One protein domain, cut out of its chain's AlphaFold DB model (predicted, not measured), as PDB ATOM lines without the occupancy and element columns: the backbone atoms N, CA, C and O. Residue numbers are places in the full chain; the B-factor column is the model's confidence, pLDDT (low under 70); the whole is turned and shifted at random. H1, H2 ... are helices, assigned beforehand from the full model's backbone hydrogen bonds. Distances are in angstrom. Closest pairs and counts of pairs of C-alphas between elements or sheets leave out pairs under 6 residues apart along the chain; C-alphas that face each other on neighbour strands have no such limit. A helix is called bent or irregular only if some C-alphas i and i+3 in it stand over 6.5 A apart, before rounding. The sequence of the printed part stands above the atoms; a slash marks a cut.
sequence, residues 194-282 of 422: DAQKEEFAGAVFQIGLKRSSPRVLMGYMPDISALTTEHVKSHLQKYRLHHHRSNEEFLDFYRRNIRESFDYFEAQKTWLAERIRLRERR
ATOM      1  N   ASP A 194     352.141 265.749 194.574       87.25
ATOM      2  CA  ASP A 194     351.167 265.956 193.508       87.25
ATOM      3  C   ASP A 194     350.496 267.332 193.556       87.25
ATOM      4  O   ASP A 194     350.288 267.947 192.513       87.25
ATOM      5  N   ALA A 195     350.246 267.856 194.758       91.00
ATOM      6  CA  ALA A 195     349.758 269.219 194.941       91.00
ATOM      7  C   ALA A 195     350.777 270.263 194.447       91.00
ATOM      8  O   ALA A 195     350.409 271.204 193.751       91.00
ATOM      9  N   GLN A 196     352.071 270.064 194.730       92.31
ATOM     10  CA  GLN A 196     353.136 270.960 194.264       92.31
ATOM     11  C   GLN A 196     353.317 270.909 192.747       92.31
ATOM     12  O   GLN A 196     353.584 271.935 192.130       92.31
ATOM     13  N   LYS A 197     353.152 269.736 192.121       89.31
ATOM     14  CA  LYS A 197     353.179 269.609 190.656       89.31
ATOM     15  C   LYS A 197     352.050 270.411 190.008       89.31
ATOM     16  O   LYS A 197     352.268 271.053 188.984       89.31
ATOM     17  N   GLU A 198     350.856 270.386 190.597       92.31
ATOM     18  CA  GLU A 198     349.710 271.161 190.111       92.31
ATOM     19  C   GLU A 198     349.905 272.664 190.312       92.31
ATOM     20  O   GLU A 198     349.676 273.441 189.385       92.31
ATOM     21  N   GLU A 199     350.394 273.078 191.482       94.38
ATOM     22  CA  GLU A 199     350.721 274.479 191.757       94.38
ATOM     23  C   GLU A 199     351.802 274.999 190.799       94.38
ATOM     24  O   GLU A 199     351.667 276.082 190.226       94.38
ATOM     25  N   PHE A 200     352.832 274.189 190.543       93.81
ATOM     26  CA  PHE A 200     353.875 274.488 189.570       93.81
ATOM     27  C   PHE A 200     353.309 274.639 188.151       93.81
ATOM     28  O   PHE A 200     353.586 275.637 187.484       93.81
ATOM     29  N   ALA A 201     352.476 273.698 187.694       94.44
ATOM     30  CA  ALA A 201     351.837 273.777 186.382       94.44
ATOM     31  C   ALA A 201     350.966 275.040 186.247       94.44
ATOM     32  O   ALA A 201     351.038 275.739 185.233       94.44
ATOM     33  N   GLY A 202     350.201 275.380 187.290       95.81
ATOM     34  CA  GLY A 202     349.417 276.614 187.352       95.81
ATOM     35  C   GLY A 202     350.290 277.872 187.287       95.81
ATOM     36  O   GLY A 202     349.984 278.805 186.543       95.81
ATOM     37  N   ALA A 203     351.421 277.899 187.996       96.56
ATOM     38  CA  ALA A 203     352.365 279.015 187.949       96.56
ATOM     39  C   ALA A 203     352.970 279.200 186.546       96.56
ATOM     40  O   ALA A 203     353.000 280.321 186.025       96.56
ATOM     41  N   VAL A 204     353.388 278.108 185.896       94.50
ATOM     42  CA  VAL A 204     353.889 278.124 184.511       94.50
ATOM     43  C   VAL A 204     352.819 278.656 183.558       94.50
ATOM     44  O   VAL A 204     353.106 279.539 182.745       94.50
ATOM     45  N   PHE A 205     351.574 278.189 183.694       96.38
ATOM     46  CA  PHE A 205     350.449 278.681 182.902       96.38
ATOM     47  C   PHE A 205     350.230 280.185 183.086       96.38
ATOM     48  O   PHE A 205     350.120 280.912 182.100       96.38
ATOM     49  N   GLN A 206     350.236 280.690 184.321       95.25
ATOM     50  CA  GLN A 206     350.052 282.119 184.591       95.25
ATOM     51  C   GLN A 206     351.164 282.982 183.982       95.25
ATOM     52  O   GLN A 206     350.888 284.045 183.415       95.25
ATOM     53  N   ILE A 207     352.420 282.541 184.083       96.25
ATOM     54  CA  ILE A 207     353.560 283.236 183.470       96.25
ATOM     55  C   ILE A 207     353.403 283.237 181.945       96.25
ATOM     56  O   ILE A 207     353.503 284.298 181.317       96.25
ATOM     57  N   GLY A 208     353.084 282.080 181.360       95.44
ATOM     58  CA  GLY A 208     352.827 281.930 179.930       95.44
ATOM     59  C   GLY A 208     351.675 282.812 179.448       95.44
ATOM     60  O   GLY A 208     351.801 283.509 178.443       95.44
ATOM     61  N   LEU A 209     350.577 282.880 180.198       96.31
ATOM     62  CA  LEU A 209     349.409 283.688 179.859       96.31
ATOM     63  C   LEU A 209     349.720 285.194 179.878       96.31
ATOM     64  O   LEU A 209     349.260 285.943 179.009       96.31
ATOM     65  N   LYS A 210     350.542 285.651 180.830       96.25
ATOM     66  CA  LYS A 210     350.986 287.052 180.924       96.25
ATOM     67  C   LYS A 210     351.952 287.441 179.805       96.25
ATOM     68  O   LYS A 210     351.881 288.565 179.316       96.25
ATOM     69  N   ARG A 211     352.855 286.541 179.405       96.44
ATOM     70  CA  ARG A 211     353.937 286.833 178.443       96.44
ATOM     71  C   ARG A 211     353.621 286.455 176.998       96.44
ATOM     72  O   ARG A 211     354.316 286.908 176.094       96.44
ATOM     73  N   SER A 212     352.585 285.658 176.760       97.06
ATOM     74  CA  SER A 212     352.203 285.244 175.412       97.06
ATOM     75  C   SER A 212     351.779 286.432 174.544       97.06
ATOM     76  O   SER A 212     351.149 287.391 174.997       97.06
ATOM     77  N   SER A 213     352.120 286.373 173.261       97.50
ATOM     78  CA  SER A 213     351.602 287.303 172.259       97.50
ATOM     79  C   SER A 213     350.738 286.539 171.255       97.50
ATOM     80  O   SER A 213     351.030 285.370 170.985       97.50
ATOM     81  N   PRO A 214     349.712 287.172 170.654       97.50
ATOM     82  CA  PRO A 214     348.878 286.513 169.650       97.50
ATOM     83  C   PRO A 214     349.697 285.925 168.494       97.50
ATOM     84  O   PRO A 214     349.409 284.834 168.016       97.50
ATOM     85  N   ARG A 215     350.776 286.614 168.094       96.56
ATOM     86  CA  ARG A 215     351.671 286.176 167.018       96.56
ATOM     87  C   ARG A 215     352.479 284.930 167.379       96.56
ATOM     88  O   ARG A 215     352.663 284.074 166.525       96.56
ATOM     89  N   VAL A 216     352.955 284.836 168.622       96.88
ATOM     90  CA  VAL A 216     353.667 283.645 169.112       96.88
ATOM     91  C   VAL A 216     352.705 282.463 169.185       96.88
ATOM     92  O   VAL A 216     353.023 281.400 168.670       96.88
ATOM     93  N   LEU A 217     351.502 282.664 169.736       96.19
ATOM     94  CA  LEU A 217     350.489 281.610 169.838       96.19
ATOM     95  C   LEU A 217     350.043 281.084 168.469       96.19
ATOM     96  O   LEU A 217     349.903 279.875 168.312       96.19
ATOM     97  N   MET A 218     349.899 281.953 167.464       96.25
ATOM     98  CA  MET A 218     349.594 281.515 166.097       96.25
ATOM     99  C   MET A 218     350.642 280.565 165.510       96.25
ATOM    100  O   MET A 218     350.279 279.721 164.705       96.25
ATOM    101  N   GLY A 219     351.915 280.662 165.913       95.62
ATOM    102  CA  GLY A 219     352.959 279.742 165.446       95.62
ATOM    103  C   GLY A 219     352.845 278.320 166.011       95.62
ATOM    104  O   GLY A 219     353.448 277.407 165.456       95.62
ATOM    105  N   TYR A 220     352.087 278.139 167.097       94.50
ATOM    106  CA  TYR A 220     351.849 276.839 167.737       94.50
ATOM    107  C   TYR A 220     350.463 276.262 167.435       94.50
ATOM    108  O   TYR A 220     350.225 275.078 167.668       94.50
ATOM    109  N   MET A 221     349.532 277.087 166.956       94.06
ATOM    110  CA  MET A 221     348.198 276.641 166.570       94.06
ATOM    111  C   MET A 221     348.239 275.966 165.193       94.06
ATOM    112  O   MET A 221     349.071 276.322 164.361       94.06
ATOM    113  N   PRO A 222     347.346 274.997 164.921       93.94
ATOM    114  CA  PRO A 222     347.221 274.433 163.584       93.94
ATOM    115  C   PRO A 222     346.888 275.532 162.562       93.94
ATOM    116  O   PRO A 222     346.127 276.453 162.866       93.94
ATOM    117  N   ASP A 223     347.432 275.407 161.346       93.00
ATOM    118  CA  ASP A 223     347.225 276.349 160.237       93.00
ATOM    119  C   ASP A 223     345.761 276.334 159.760       93.00
ATOM    120  O   ASP A 223     345.389 275.684 158.780       93.00
ATOM    121  N   ILE A 224     344.900 277.058 160.473       96.44
ATOM    122  CA  ILE A 224     343.490 277.242 160.137       96.44
ATOM    123  C   ILE A 224     343.368 278.544 159.345       96.44
ATOM    124  O   ILE A 224     343.593 279.627 159.877       96.44
ATOM    125  N   SER A 225     342.963 278.464 158.076       94.69
ATOM    126  CA  SER A 225     342.918 279.623 157.166       94.69
ATOM    127  C   SER A 225     341.999 280.764 157.621       94.69
ATOM    128  O   SER A 225     342.176 281.898 157.191       94.69
ATOM    129  N   ALA A 226     341.008 280.465 158.465       96.56
ATOM    130  CA  ALA A 226     340.083 281.446 159.032       96.56
ATOM    131  C   ALA A 226     340.564 282.036 160.371       96.56
ATOM    132  O   ALA A 226     339.966 282.983 160.885       96.56
ATOM    133  N   LEU A 227     341.621 281.482 160.969       96.94
ATOM    134  CA  LEU A 227     342.123 281.933 162.257       96.94
ATOM    135  C   LEU A 227     343.058 283.126 162.051       96.94
ATOM    136  O   LEU A 227     344.160 282.998 161.524       96.94
ATOM    137  N   THR A 228     342.601 284.307 162.459       97.69
ATOM    138  CA  THR A 228     343.367 285.551 162.364       97.69
ATOM    139  C   THR A 228     344.035 285.879 163.699       97.69
ATOM    140  O   THR A 228     343.631 285.393 164.759       97.69
ATOM    141  N   THR A 229     345.032 286.768 163.666       97.56
ATOM    142  CA  THR A 229     345.662 287.310 164.880       97.56
ATOM    143  C   THR A 229     344.654 287.997 165.798       97.56
ATOM    144  O   THR A 229     344.823 287.950 167.014       97.56
ATOM    145  N   GLU A 230     343.605 288.609 165.238       97.94
ATOM    146  CA  GLU A 230     342.556 289.292 166.004       97.94
ATOM    147  C   GLU A 230     341.678 288.303 166.781       97.94
ATOM    148  O   GLU A 230     341.363 288.554 167.945       97.94
ATOM    149  N   HIS A 231     341.366 287.135 166.203       97.62
ATOM    150  CA  HIS A 231     340.650 286.070 166.917       97.62
ATOM    151  C   HIS A 231     341.453 285.591 168.133       97.62
ATOM    152  O   HIS A 231     340.931 285.531 169.247       97.62
ATOM    153  N   VAL A 232     342.749 285.325 167.938       97.81
ATOM    154  CA  VAL A 232     343.649 284.897 169.021       97.81
ATOM    155  C   VAL A 232     343.812 285.998 170.066       97.81
ATOM    156  O   VAL A 232     343.810 285.714 171.260       97.81
ATOM    157  N   LYS A 233     343.918 287.262 169.645       97.81
ATOM    158  CA  LYS A 233     344.035 288.417 170.544       97.81
ATOM    159  C   LYS A 233     342.802 288.578 171.431       97.81
ATOM    160  O   LYS A 233     342.963 288.678 172.644       97.81
ATOM    161  N   SER A 234     341.602 288.563 170.847       98.19
ATOM    162  CA  SER A 234     340.337 288.657 171.588       98.19
ATOM    163  C   SER A 234     340.196 287.512 172.594       98.19
ATOM    164  O   SER A 234     339.910 287.728 173.774       98.19
ATOM    165  N   HIS A 235     340.514 286.287 172.169       97.19
ATOM    166  CA  HIS A 235     340.466 285.124 173.048       97.19
ATOM    167  C   HIS A 235     341.496 285.216 174.182       97.19
ATOM    168  O   HIS A 235     341.157 285.046 175.350       97.19
ATOM    169  N   LEU A 236     342.739 285.584 173.872       97.75
ATOM    170  CA  LEU A 236     343.795 285.769 174.867       97.75
ATOM    171  C   LEU A 236     343.440 286.860 175.886       97.75
ATOM    172  O   LEU A 236     343.710 286.713 177.078       97.75
ATOM    173  N   GLN A 237     342.809 287.945 175.435       97.69
ATOM    174  CA  GLN A 237     342.316 289.000 176.314       97.69
ATOM    175  C   GLN A 237     341.246 288.471 177.276       97.69
ATOM    176  O   GLN A 237     341.319 288.762 178.469       97.69
ATOM    177  N   LYS A 238     340.313 287.638 176.796       97.00
ATOM    178  CA  LYS A 238     339.307 286.975 177.641       97.00
ATOM    179  C   LYS A 238     339.952 286.099 178.720       97.00
ATOM    180  O   LYS A 238     339.563 286.191 179.881       97.00
ATOM    181  N   TYR A 239     340.975 285.319 178.368       97.44
ATOM    182  CA  TYR A 239     341.712 284.496 179.337       97.44
ATOM    183  C   TYR A 239     342.424 285.341 180.399       97.44
ATOM    184  O   TYR A 239     342.434 284.994 181.577       97.44
ATOM    185  N   ARG A 240     343.006 286.478 180.004       97.31
ATOM    186  CA  ARG A 240     343.660 287.399 180.946       97.31
ATOM    187  C   ARG A 240     342.668 288.066 181.889       97.31
ATOM    188  O   ARG A 240     342.979 288.226 183.066       97.31
ATOM    189  N   LEU A 241     341.493 288.436 181.384       97.94
ATOM    190  CA  LEU A 241     340.435 289.042 182.186       97.94
ATOM    191  C   LEU A 241     339.880 288.048 183.218       97.94
ATOM    192  O   LEU A 241     339.697 288.399 184.380       97.94
ATOM    193  N   HIS A 242     339.684 286.791 182.817       97.19
ATOM    194  CA  HIS A 242     339.144 285.726 183.667       97.19
ATOM    195  C   HIS A 242     340.226 284.771 184.185       97.19
ATOM    196  O   HIS A 242     340.034 283.557 184.191       97.19
ATOM    197  N   HIS A 243     341.354 285.319 184.650       94.62
ATOM    198  CA  HIS A 243     342.544 284.534 184.998       94.62
ATOM    199  C   HIS A 243     342.267 283.363 185.958       94.62
ATOM    200  O   HIS A 243     342.821 282.287 185.767       94.62
ATOM    201  N   HIS A 244     341.413 283.559 186.969       95.69
ATOM    202  CA  HIS A 244     341.105 282.537 187.969       95.69
ATOM    203  C   HIS A 244     340.381 281.344 187.336       95.69
ATOM    204  O   HIS A 244     340.888 280.228 187.381       95.69
ATOM    205  N   ARG A 245     339.279 281.609 186.626       96.69
ATOM    206  CA  ARG A 245     338.505 280.589 185.909       96.69
ATOM    207  C   ARG A 245     339.337 279.882 184.841       96.69
ATOM    208  O   ARG A 245     339.311 278.664 184.741       96.69
ATOM    209  N   SER A 246     340.106 280.636 184.058       95.88
ATOM    210  CA  SER A 246     340.976 280.056 183.033       95.88
ATOM    211  C   SER A 246     342.077 279.170 183.621       95.88
ATOM    212  O   SER A 246     342.478 278.203 182.981       95.88
ATOM    213  N   ASN A 247     342.567 279.482 184.824       96.06
ATOM    214  CA  ASN A 247     343.538 278.650 185.527       96.06
ATOM    215  C   ASN A 247     342.902 277.351 186.042       96.06
ATOM    216  O   ASN A 247     343.500 276.291 185.904       96.06
ATOM    217  N   GLU A 248     341.686 277.411 186.586       96.56
ATOM    218  CA  GLU A 248     340.946 276.214 187.012       96.56
ATOM    219  C   GLU A 248     340.649 275.282 185.833       96.56
ATOM    220  O   GLU A 248     340.963 274.097 185.898       96.56
ATOM    221  N   GLU A 249     340.139 275.824 184.722       96.12
ATOM    222  CA  GLU A 249     339.886 275.058 183.494       96.12
ATOM    223  C   GLU A 249     341.177 274.416 182.949       96.12
ATOM    224  O   GLU A 249     341.170 273.262 182.512       96.12
ATOM    225  N   PHE A 250     342.306 275.135 183.013       96.19
ATOM    226  CA  PHE A 250     343.615 274.601 182.639       96.19
ATOM    227  C   PHE A 250     344.070 273.466 183.564       96.19
ATOM    228  O   PHE A 250     344.521 272.433 183.071       96.19
ATOM    229  N   LEU A 251     343.955 273.626 184.884       95.44
ATOM    230  CA  LEU A 251     344.358 272.598 185.849       95.44
ATOM    231  C   LEU A 251     343.502 271.337 185.715       95.44
ATOM    232  O   LEU A 251     344.030 270.226 185.753       95.44
ATOM    233  N   ASP A 252     342.204 271.494 185.474       95.69
ATOM    234  CA  ASP A 252     341.299 270.389 185.168       95.69
ATOM    235  C   ASP A 252     341.717 269.643 183.897       95.69
ATOM    236  O   ASP A 252     341.772 268.410 183.876       95.69
ATOM    237  N   PHE A 253     342.053 270.381 182.834       93.94
ATOM    238  CA  PHE A 253     342.576 269.793 181.604       93.94
ATOM    239  C   PHE A 253     343.914 269.073 181.836       93.94
ATOM    240  O   PHE A 253     344.098 267.952 181.353       93.94
ATOM    241  N   TYR A 254     344.822 269.688 182.595       93.00
ATOM    242  CA  TYR A 254     346.132 269.144 182.941       93.00
ATOM    243  C   TYR A 254     346.007 267.823 183.708       93.00
ATOM    244  O   TYR A 254     346.646 266.840 183.328       93.00
ATOM    245  N   ARG A 255     345.133 267.768 184.724       91.50
ATOM    246  CA  ARG A 255     344.852 266.553 185.504       91.50
ATOM    247  C   ARG A 255     344.350 265.410 184.626       91.50
ATOM    248  O   ARG A 255     344.833 264.295 184.774       91.50
ATOM    249  N   ARG A 256     343.413 265.689 183.714       91.00
ATOM    250  CA  ARG A 256     342.761 264.660 182.884       91.00
ATOM    251  C   ARG A 256     343.624 264.159 181.726       91.00
ATOM    252  O   ARG A 256     343.528 262.996 181.374       91.00
ATOM    253  N   ASN A 257     344.416 265.026 181.094       89.62
ATOM    254  CA  ASN A 257     345.049 264.692 179.809       89.62
ATOM    255  C   ASN A 257     346.569 264.590 179.894       89.62
ATOM    256  O   ASN A 257     347.174 263.714 179.286       89.62
ATOM    257  N   ILE A 258     347.199 265.520 180.610       85.38
ATOM    258  CA  ILE A 258     348.657 265.638 180.606       85.38
ATOM    259  C   ILE A 258     349.244 264.735 181.687       85.38
ATOM    260  O   ILE A 258     350.172 263.974 181.425       85.38
ATOM    261  N   ARG A 259     348.675 264.781 182.891       81.19
ATOM    262  CA  ARG A 259     349.198 264.061 184.049       81.19
ATOM    263  C   ARG A 259     349.155 262.544 183.875       81.19
ATOM    264  O   ARG A 259     350.181 261.899 184.050       81.19
ATOM    265  N   GLU A 260     348.023 261.993 183.440       78.56
ATOM    266  CA  GLU A 260     347.900 260.550 183.185       78.56
ATOM    267  C   GLU A 260     348.901 260.063 182.124       78.56
ATOM    268  O   GLU A 260     349.489 258.989 182.259       78.56
ATOM    269  N   SER A 261     349.167 260.882 181.099       76.56
ATOM    270  CA  SER A 261     350.170 260.570 180.078       76.56
ATOM    271  C   SER A 261     351.595 260.571 180.638       76.56
ATOM    272  O   SER A 261     352.414 259.761 180.202       76.56
ATOM    273  N   PHE A 262     351.909 261.470 181.573       75.19
ATOM    274  CA  PHE A 262     353.224 261.507 182.217       75.19
ATOM    275  C   PHE A 262     353.420 260.337 183.176       75.19
ATOM    276  O   PHE A 262     354.477 259.713 183.145       75.19
ATOM    277  N   ASP A 263     352.407 259.997 183.970       79.00
ATOM    278  CA  ASP A 263     352.470 258.852 184.880       79.00
ATOM    279  C   ASP A 263     352.658 257.542 184.094       79.00
ATOM    280  O   ASP A 263     353.469 256.691 184.471       79.00
ATOM    281  N   TYR A 264     351.989 257.411 182.941       80.19
ATOM    282  CA  TYR A 264     352.210 256.304 182.008       80.19
ATOM    283  C   TYR A 264     353.647 256.276 181.462       80.19
ATOM    284  O   TYR A 264     354.290 255.225 181.438       80.19
ATOM    285  N   PHE A 265     354.178 257.429 181.054       76.00
ATOM    286  CA  PHE A 265     355.540 257.540 180.536       76.00
ATOM    287  C   PHE A 265     356.611 257.216 181.592       76.00
ATOM    288  O   PHE A 265     357.574 256.507 181.299       76.00
ATOM    289  N   GLU A 266     356.441 257.672 182.835       79.19
ATOM    290  CA  GLU A 266     357.346 257.344 183.943       79.19
ATOM    291  C   GLU A 266     357.282 255.850 184.308       79.19
ATOM    292  O   GLU A 266     358.315 255.201 184.511       79.19
ATOM    293  N   ALA A 267     356.090 255.243 184.280       82.06
ATOM    294  CA  ALA A 267     355.953 253.792 184.401       82.06
ATOM    295  C   ALA A 267     356.688 253.049 183.265       82.06
ATOM    296  O   ALA A 267     357.345 252.032 183.495       82.06
ATOM    297  N   GLN A 268     356.660 253.578 182.040       77.94
ATOM    298  CA  GLN A 268     357.380 252.994 180.908       77.94
ATOM    299  C   GLN A 268     358.908 253.129 181.049       77.94
ATOM    300  O   GLN A 268     359.641 252.183 180.744       77.94
ATOM    301  N   LYS A 269     359.412 254.262 181.556       78.38
ATOM    302  CA  LYS A 269     360.843 254.448 181.859       78.38
ATOM    303  C   LYS A 269     361.343 253.474 182.918       78.38
ATOM    304  O   LYS A 269     362.395 252.867 182.732       78.38
ATOM    305  N   THR A 270     360.605 253.318 184.016       81.12
ATOM    306  CA  THR A 270     360.986 252.385 185.090       81.12
ATOM    307  C   THR A 270     361.017 250.944 184.583       81.12
ATOM    308  O   THR A 270     361.969 250.220 184.868       81.12
ATOM    309  N   TRP A 271     360.059 250.558 183.734       81.44
ATOM    310  CA  TRP A 271     360.079 249.266 183.048       81.44
ATOM    311  C   TRP A 271     361.303 249.094 182.132       81.44
ATOM    312  O   TRP A 271     361.948 248.044 182.154       81.44
ATOM    313  N   LEU A 272     361.677 250.117 181.356       80.00
ATOM    314  CA  LEU A 272     362.876 250.076 180.509       80.00
ATOM    315  C   LEU A 272     364.163 249.950 181.331       80.00
ATOM    316  O   LEU A 272     365.024 249.141 180.983       80.00
ATOM    317  N   ALA A 273     364.280 250.705 182.424       85.50
ATOM    318  CA  ALA A 273     365.416 250.627 183.337       85.50
ATOM    319  C   ALA A 273     365.540 249.225 183.951       85.50
ATOM    320  O   ALA A 273     366.631 248.656 183.989       85.50
ATOM    321  N   GLU A 274     364.418 248.624 184.353       86.75
ATOM    322  CA  GLU A 274     364.404 247.256 184.866       86.75
ATOM    323  C   GLU A 274     364.801 246.238 183.789       86.75
ATOM    324  O   GLU A 274     365.585 245.324 184.039       86.75
ATOM    325  N   ARG A 275     364.362 246.436 182.543       83.19
ATOM    326  CA  ARG A 275     364.763 245.582 181.418       83.19
ATOM    327  C   ARG A 275     366.264 245.662 181.123       83.19
ATOM    328  O   ARG A 275     366.860 244.648 180.762       83.19
ATOM    329  N   ILE A 276     366.877 246.840 181.265       86.69
ATOM    330  CA  ILE A 276     368.332 247.026 181.136       86.69
ATOM    331  C   ILE A 276     369.051 246.290 182.270       86.69
ATOM    332  O   ILE A 276     369.916 245.460 181.991       86.69
ATOM    333  N   ARG A 277     368.614 246.474 183.523       88.69
ATOM    334  CA  ARG A 277     369.160 245.745 184.680       88.69
ATOM    335  C   ARG A 277     369.068 244.230 184.515       88.69
ATOM    336  O   ARG A 277     370.009 243.521 184.853       88.69
ATOM    337  N   LEU A 278     367.963 243.716 183.972       84.69
ATOM    338  CA  LEU A 278     367.797 242.285 183.701       84.69
ATOM    339  C   LEU A 278     368.719 241.778 182.584       84.69
ATOM    340  O   LEU A 278     369.162 240.631 182.643       84.69
ATOM    341  N   ARG A 279     369.040 242.606 181.579       82.25
ATOM    342  CA  ARG A 279     370.045 242.262 180.556       82.25
ATOM    343  C   ARG A 279     371.449 242.206 181.147       82.25
ATOM    344  O   ARG A 279     372.177 241.273 180.837       82.25
ATOM    345  N   GLU A 280     371.797 243.151 182.012       86.50
ATOM    346  CA  GLU A 280     373.089 243.182 182.714       86.50
ATOM    347  C   GLU A 280     373.221 242.047 183.735       86.50
ATOM    348  O   GLU A 280     374.305 241.506 183.937       86.50
ATOM    349  N   ARG A 281     372.104 241.640 184.350       82.12
ATOM    350  CA  ARG A 281     372.042 240.502 185.271       82.12
ATOM    351  C   ARG A 281     372.050 239.143 184.601       82.12
ATOM    352  O   ARG A 281     372.171 238.172 185.343       82.12
ATOM    353  N   ARG A 282     371.918 239.026 183.271       73.19
ATOM    354  CA  ARG A 282     372.196 237.740 182.616       73.19
ATOM    355  C   ARG A 282     373.679 237.458 182.850       73.19
ATOM    356  O   ARG A 282     374.505 238.099 182.199       73.19
TER     357      ARG A 282
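AT A GLANCE: This is residues 194 to 282 of the 422 residues of an uncharacterized protein of Nannochloropsis salina CCMP1776 (UniProt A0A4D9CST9). H1 and H4a cross, H3 stands across one end of the pair with short H2 packed on it, and residues 260 to 282 stick out as a long arm. The 89 printed residues hold four named helices, H1 to H4 in order, and no named strand: all helix. The whole is extended, radius of gyration of the C-alphas 18.8 A, spanning 62 by 33 by 20 A.

IN THESE COORDINATES: H1, residues 194 to 211, begins at C-alpha (351.167, 265.956, 193.508) and spans 25.9 A. H2 is residues 214 to 218; H3 is 229 to 241, 18.2 A. H4, residues 243 to 280, one helix by its hydrogen bonds, is bent: C-alphas 256 and 259 are 6.6 A apart. Arm H4a is 243 to 256, 20.0 A; H4b is 259 to 280, 31.8 A, ending at (373.089, 243.182, 182.714).

HOW THE PARTS SIT: H1, with residues 198 to 206 alone, touches H4a at a steep tilt of 49 degrees, opposite ways; closest C-alphas Gly 202 and Asn 247, 6.5 A. H1 touches H3, closest C-alphas Leu 209 and Arg 240, 6.9 A, with residues 209 to 210 alone. H2 touches H3, closest C-alphas Pro 214 and Lys 233, 5.3 A. Every O i to N i+4 pair is within hydrogen-bond range in H1, H2, H3, H4a and H4b.

THE WHOLE: The C-alphas farthest apart, Glu 230 and Arg 282, are 61.7 A apart. The printed part has no cut, no link is long, and no printed residue is under 70.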